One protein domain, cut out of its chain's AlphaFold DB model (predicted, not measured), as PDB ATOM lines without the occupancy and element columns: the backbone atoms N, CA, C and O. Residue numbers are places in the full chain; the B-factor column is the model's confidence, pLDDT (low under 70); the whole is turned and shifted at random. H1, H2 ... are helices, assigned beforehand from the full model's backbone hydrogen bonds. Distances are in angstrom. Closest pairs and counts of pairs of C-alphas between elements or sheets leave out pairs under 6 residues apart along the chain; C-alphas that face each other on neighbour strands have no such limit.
ATOM      1  N   VAL A  89     108.699 128.540 128.777       83.12
ATOM      2  CA  VAL A  89     108.595 127.084 128.575       83.12
ATOM      3  C   VAL A  89     109.180 126.672 127.225       83.12
ATOM      4  O   VAL A  89     109.861 125.648 127.133       83.12
ATOM      5  N   TRP A  90     108.931 127.456 126.176       85.19
ATOM      6  CA  TRP A  90     109.535 127.239 124.862       85.19
ATOM      7  C   TRP A  90     111.054 127.367 124.913       85.19
ATOM      8  O   TRP A  90     111.753 126.494 124.399       85.19
ATOM      9  N   LEU A  91     111.572 128.383 125.604       86.31
ATOM     10  CA  LEU A  91     113.004 128.592 125.776       86.31
ATOM     11  C   LEU A  91     113.648 127.431 126.546       86.31
ATOM     12  O   LEU A  91     114.689 126.925 126.131       86.31
ATOM     13  N   GLY A  92     112.987 126.930 127.595       89.00
ATOM     14  CA  GLY A  92     113.427 125.736 128.322       89.00
ATOM     15  C   GLY A  92     113.459 124.464 127.461       89.00
ATOM     16  O   GLY A  92     114.406 123.681 127.542       89.00
ATOM     17  N   ARG A  93     112.466 124.262 126.585       90.31
ATOM     18  CA  ARG A  93     112.412 123.100 125.674       90.31
ATOM     19  C   ARG A  93     113.460 123.186 124.573       90.31
ATOM     20  O   ARG A  93     114.137 122.196 124.309       90.31
ATOM     21  N   LEU A  94     113.628 124.361 123.971       88.12
ATOM     22  CA  LEU A  94     114.667 124.600 122.972       88.12
ATOM     23  C   LEU A  94     116.063 124.429 123.580       88.12
ATOM     24  O   LEU A  94     116.926 123.828 122.944       88.12
ATOM     25  N   ALA A  95     116.264 124.858 124.827       87.81
ATOM     26  CA  ALA A  95     117.510 124.625 125.548       87.81
ATOM     27  C   ALA A  95     117.777 123.125 125.774       87.81
ATOM     28  O   ALA A  95     118.888 122.661 125.518       87.81
ATOM     29  N   MET A  96     116.766 122.347 126.186       92.88
ATOM     30  CA  MET A  96     116.904 120.890 126.340       92.88
ATOM     31  C   MET A  96     117.236 120.190 125.016       92.88
ATOM     32  O   MET A  96     118.123 119.338 124.979       92.88
ATOM     33  N   VAL A  97     116.560 120.562 123.926       89.50
ATOM     34  CA  VAL A  97     116.807 119.993 122.592       89.50
ATOM     35  C   VAL A  97     118.193 120.384 122.073       89.50
ATOM     36  O   VAL A  97     118.919 119.523 121.578       89.50
ATOM     37  N   GLY A  98     118.599 121.646 122.230       86.94
ATOM     38  CA  GLY A  98     119.917 122.130 121.816       86.94
ATOM     39  C   GLY A  98     121.061 121.446 122.569       86.94
ATOM     40  O   GLY A  98     122.059 121.067 121.963       86.94
ATOM     41  N   PHE A  99     120.889 121.206 123.870       86.88
ATOM     42  CA  PHE A  99     121.859 120.460 124.669       86.88
ATOM     43  C   PHE A  99     121.957 118.989 124.239       86.88
ATOM     44  O   PHE A  99     123.058 118.476 124.044       86.88
ATOM     45  N   ALA A 100     120.822 118.318 124.016       86.62
ATOM     46  CA  ALA A 100     120.812 116.943 123.518       86.62
ATOM     47  C   ALA A 100     121.459 116.825 122.126       86.62
ATOM     48  O   ALA A 100     122.186 115.866 121.862       86.62
ATOM     49  N   ALA A 101     121.246 117.815 121.255       81.69
ATOM     50  CA  ALA A 101     121.885 117.893 119.944       81.69
ATOM     51  C   ALA A 101     123.401 118.132 120.043       81.69
ATOM     52  O   ALA A 101     124.153 117.503 119.302       81.69
ATOM     53  N   ALA A 102     123.860 118.973 120.979       80.56
ATOM     54  CA  ALA A 102     125.283 119.210 121.231       80.56
ATOM     55  C   ALA A 102     126.005 117.928 121.686       80.56
ATOM     56  O   ALA A 102     127.045 117.570 121.140       80.56
ATOM     57  N   ILE A 103     125.405 117.176 122.611       83.88
ATOM     58  CA  ILE A 103     125.945 115.879 123.040       83.88
ATOM     59  C   ILE A 103     125.887 114.853 121.900       83.88
ATOM     60  O   ILE A 103     126.838 114.107 121.683       83.88
ATOM     61  N   SER A 104     124.801 114.831 121.123       79.44
ATOM     62  CA  SER A 104     124.653 113.904 119.994       79.44
ATOM     63  C   SER A 104     125.668 114.172 118.886       79.44
ATOM     64  O   SER A 104     126.207 113.219 118.332       79.44
ATOM     65  N   VAL A 105     125.973 115.436 118.572       71.56
ATOM     66  CA  VAL A 105     127.006 115.769 117.579       71.56
ATOM     67  C   VAL A 105     128.406 115.483 118.113       71.56
ATOM     68  O   VAL A 105     129.259 115.039 117.349       71.56
ATOM     69  N   GLU A 106     128.637 115.650 119.415       70.12
ATOM     70  CA  GLU A 106     129.903 115.301 120.061       70.12
ATOM     71  C   GLU A 106     130.132 113.782 120.102       70.12
ATOM     72  O   GLU A 106     131.250 113.335 119.873       70.12
ATOM     73  N   ILE A 107     129.082 112.976 120.287       68.75
ATOM     74  CA  ILE A 107     129.151 111.506 120.237       68.75
ATOM     75  C   ILE A 107     129.214 110.995 118.790       68.75
ATOM     76  O   ILE A 107     130.004 110.103 118.495       68.75
ATOM     77  N   ALA A 108     128.434 111.566 117.867       64.12
ATOM     78  CA  ALA A 108     128.437 111.170 116.456       64.12
ATOM     79  C   ALA A 108     129.741 111.555 115.738       64.12
ATOM     80  O   ALA A 108     130.204 110.833 114.860       64.12
ATOM     81  N   THR A 109     130.353 112.675 116.129       67.19
ATOM     82  CA  THR A 109     131.673 113.107 115.630       67.19
ATOM     83  C   THR A 109     132.813 112.514 116.470       67.19
ATOM     84  O   THR A 109     133.968 112.474 116.043       67.19
ATOM     85  N   GLY A 110     132.510 112.048 117.682       55.03
ATOM     86  CA  GLY A 110     133.477 111.653 118.694       55.03
ATOM     87  C   GLY A 110     134.225 110.390 118.324       55.03
ATOM     88  O   GLY A 110     133.736 109.310 118.600       55.03
ATOM     89  N   LYS A 111     135.427 110.526 117.746       60.28
ATOM     90  CA  LYS A 111     136.590 109.618 117.912       60.28
ATOM     91  C   LYS A 111     136.315 108.091 117.982       60.28
ATOM     92  O   LYS A 111     137.084 107.362 118.595       60.28
ATOM     93  N   GLY A 112     135.268 107.601 117.323       54.09
ATOM     94  CA  GLY A 112     134.763 106.223 117.413       54.09
ATOM     95  C   GLY A 112     134.240 105.686 116.078       54.09
ATOM     96  O   GLY A 112     133.619 104.632 116.027       54.09
ATOM     97  N   LEU A 113     134.523 106.408 114.990       49.19
ATOM     98  CA  LEU A 113     134.374 105.967 113.599       49.19
ATOM     99  C   LEU A 113     135.701 106.045 112.828       49.19
ATOM    100  O   LEU A 113     135.708 105.982 111.603       49.19
ATOM    101  N   PRO A 122     138.227 116.070 105.621       53.25
ATOM    102  CA  PRO A 122     137.573 117.073 106.475       53.25
ATOM    103  C   PRO A 122     136.255 117.649 105.901       53.25
ATOM    104  O   PRO A 122     135.707 118.607 106.442       53.25
ATOM    105  N   LEU A 123     135.722 117.079 104.815       56.62
ATOM    106  CA  LEU A 123     134.506 117.535 104.134       56.62
ATOM    107  C   LEU A 123     133.171 117.231 104.851       56.62
ATOM    108  O   LEU A 123     132.304 118.100 104.824       56.62
ATOM    109  N   PRO A 124     132.946 116.062 105.489       65.94
ATOM    110  CA  PRO A 124     131.627 115.691 105.991       65.94
ATOM    111  C   PRO A 124     131.264 116.431 107.280       65.94
ATOM    112  O   PRO A 124     130.097 116.739 107.472       65.94
ATOM    113  N   THR A 125     132.227 116.808 108.126       68.56
ATOM    114  CA  THR A 125     131.953 117.635 109.316       68.56
ATOM    115  C   THR A 125     131.605 119.067 108.933       68.56
ATOM    116  O   THR A 125     130.665 119.633 109.481       68.56
ATOM    117  N   VAL A 126     132.329 119.648 107.969       70.44
ATOM    118  CA  VAL A 126     131.999 120.979 107.443       70.44
ATOM    119  C   VAL A 126     130.652 120.929 106.732       70.44
ATOM    120  O   VAL A 126     129.822 121.793 106.978       70.44
ATOM    121  N   ALA A 127     130.386 119.895 105.930       68.19
ATOM    122  CA  ALA A 127     129.088 119.706 105.296       68.19
ATOM    123  C   ALA A 127     127.966 119.570 106.334       68.19
ATOM    124  O   ALA A 127     126.968 120.261 106.216       68.19
ATOM    125  N   LEU A 128     128.140 118.774 107.391       71.44
ATOM    126  CA  LEU A 128     127.127 118.585 108.436       71.44
ATOM    127  C   LEU A 128     126.921 119.866 109.260       71.44
ATOM    128  O   LEU A 128     125.783 120.240 109.533       71.44
ATOM    129  N   ALA A 129     127.992 120.595 109.578       76.19
ATOM    130  CA  ALA A 129     127.911 121.897 110.236       76.19
ATOM    131  C   ALA A 129     127.211 122.946 109.356       76.19
ATOM    132  O   ALA A 129     126.353 123.681 109.842       76.19
ATOM    133  N   VAL A 130     127.527 122.992 108.058       81.19
ATOM    134  CA  VAL A 130     126.886 123.891 107.087       81.19
ATOM    135  C   VAL A 130     125.425 123.504 106.887       81.19
ATOM    136  O   VAL A 130     124.567 124.376 106.924       81.19
ATOM    137  N   THR A 131     125.102 122.219 106.752       81.88
ATOM    138  CA  THR A 131     123.718 121.740 106.655       81.88
ATOM    139  C   THR A 131     122.936 122.059 107.928       81.88
ATOM    140  O   THR A 131     121.812 122.543 107.835       81.88
ATOM    141  N   GLY A 132     123.532 121.885 109.109       84.38
ATOM    142  CA  GLY A 132     122.934 122.295 110.379       84.38
ATOM    143  C   GLY A 132     122.667 123.801 110.437       84.38
ATOM    144  O   GLY A 132     121.557 124.215 110.771       84.38
ATOM    145  N   LEU A 133     123.641 124.625 110.040       83.44
ATOM    146  CA  LEU A 133     123.493 126.080 109.979       83.44
ATOM    147  C   LEU A 133     122.402 126.502 108.986       83.44
ATOM    148  O   LEU A 133     121.587 127.363 109.309       83.44
ATOM    149  N   VAL A 134     122.355 125.873 107.809       88.12
ATOM    150  CA  VAL A 134     121.328 126.116 106.788       88.12
ATOM    151  C   VAL A 134     119.944 125.771 107.331       88.12
ATOM    152  O   VAL A 134     119.052 126.604 107.233       88.12
ATOM    153  N   ILE A 135     119.764 124.613 107.979       88.12
ATOM    154  CA  ILE A 135     118.475 124.211 108.569       88.12
ATOM    155  C   ILE A 135     118.017 125.213 109.638       88.12
ATOM    156  O   ILE A 135     116.846 125.601 109.656       88.12
ATOM    157  N   VAL A 136     118.929 125.670 110.500       87.56
ATOM    158  CA  VAL A 136     118.620 126.671 111.531       87.56
ATOM    159  C   VAL A 136     118.237 128.012 110.900       87.56
ATOM    160  O   VAL A 136     117.217 128.586 111.282       87.56
ATOM    161  N   LEU A 137     118.991 128.498 109.908       85.38
ATOM    162  CA  LEU A 137     118.652 129.731 109.190       85.38
ATOM    163  C   LEU A 137     117.296 129.622 108.483       85.38
ATOM    164  O   LEU A 137     116.498 130.554 108.559       85.38
ATOM    165  N   THR A 138     117.014 128.493 107.828       90.50
ATOM    166  CA  THR A 138     115.728 128.246 107.166       90.50
ATOM    167  C   THR A 138     114.576 128.256 108.171       90.50
ATOM    168  O   THR A 138     113.560 128.899 107.915       90.50
ATOM    169  N   ALA A 139     114.735 127.621 109.335       87.19
ATOM    170  CA  ALA A 139     113.721 127.641 110.389       87.19
ATOM    171  C   ALA A 139     113.469 129.062 110.924       87.19
ATOM    172  O   ALA A 139     112.316 129.469 111.060       87.19
ATOM    173  N   ILE A 140     114.533 129.840 111.171       86.81
ATOM    174  CA  ILE A 140     114.428 131.235 111.630       86.81
ATOM    175  C   ILE A 140     113.734 132.104 110.579       86.81
ATOM    176  O   ILE A 140     112.875 132.910 110.932       86.81
ATOM    177  N   PHE A 141     114.079 131.944 109.298       87.62
ATOM    178  CA  PHE A 141     113.468 132.714 108.218       87.62
ATOM    179  C   PHE A 141     111.967 132.436 108.120       87.62
ATOM    180  O   PHE A 141     111.187 133.379 108.077       87.62
ATOM    181  N   ILE A 142     111.550 131.167 108.199       91.75
ATOM    182  CA  ILE A 142     110.126 130.794 108.213       91.75
ATOM    183  C   ILE A 142     109.405 131.403 109.424       91.75
ATOM    184  O   ILE A 142     108.313 131.947 109.273       91.75
ATOM    185  N   PHE A 143     110.013 131.368 110.611       86.31
ATOM    186  CA  PHE A 143     109.406 131.920 111.827       86.31
ATOM    187  C   PHE A 143     109.276 133.453 111.777       86.31
ATOM    188  O   PHE A 143     108.258 134.007 112.186       86.31
ATOM    189  N   GLN A 144     110.281 134.143 111.230       82.25
ATOM    190  CA  GLN A 144     110.258 135.594 111.005       82.25
ATOM    191  C   GLN A 144     109.252 135.991 109.920       82.25
ATOM    192  O   GLN A 144     108.572 137.007 110.053       82.25
ATOM    193  N   SER A 145     109.135 135.194 108.856       78.81
ATOM    194  CA  SER A 145     108.129 135.394 107.814       78.81
ATOM    195  C   SER A 145     106.710 135.227 108.353       78.81
ATOM    196  O   SER A 145     105.848 136.013 107.986       78.81
ATOM    197  N   ALA A 146     106.480 134.268 109.253       75.31
ATOM    198  CA  ALA A 146     105.176 134.041 109.878       75.31
ATOM    199  C   ALA A 146     104.800 135.086 110.948       75.31
ATOM    200  O   ALA A 146     103.643 135.167 111.338       75.31
ATOM    201  N   SER A 147     105.763 135.866 111.451       72.56
ATOM    202  CA  SER A 147     105.531 136.885 112.486       72.56
ATOM    203  C   SER A 147     105.270 138.292 111.923       72.56
ATOM    204  O   SER A 147     105.047 139.211 112.709       72.56
ATOM    205  N   LYS A 148     105.359 138.493 110.602       68.75
ATOM    206  CA  LYS A 148     105.187 139.798 109.930       68.75
ATOM    207  C   LYS A 148     103.774 139.992 109.354       68.75
ATOM    208  O   LYS A 148     103.645 140.654 108.327       68.75
TER     209      LYS A 148
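This is residues 89 to 113 and 122 to 148 of the 149 residues of the protein "stress enhanced protein 1, chloroplastic-like" of Juglans regia (UniProt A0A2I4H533). Two long helices, H2 and H1, run opposite ways side by side as a narrow, open V, nearest where H1 ends and H2 begins. Residues 89 to 104 of H1 and 130 to 148, of which 130 to 146 belong to H2, stand free. The printed part has 52 residues with two named helices, H1 then H2, and no named strand: all helix. It is loose, with a radius of gyration of the C-alphas of 13.9 A, and flat, spanning 44 by 26 by 8 A.

H2, residues 123 to 146, and H1, residues 89 to 109, are close but not clearly touching, with 1 pair of C-alphas within 8 A. Their closest C-alphas, those of Thr 109 and Thr 125, are 7.8 A apart. The helices run opposite ways at a shallow tilt of 15 degrees, and their centres are 15.2 A apart. In H1 and H2 every O i to N i+4 pair is within hydrogen-bond range.

H2 measures 34.1 A from C-alpha 123 to C-alpha 146 at (105.176, 134.041, 109.878). H1 measures 29.9 A from C-alpha 89 at (108.595, 127.084, 128.575) to C-alpha 109.

The C-alphas farthest apart, those of Gly 112 and Lys 148, are 45.4 A apart. The link across the cut lacks residues 114 to 121; C-alphas 113 and 122 are 13.6 A apart. The pLDDT is under 70 at residues 107 to 113, 122 to 125, 127 and 148.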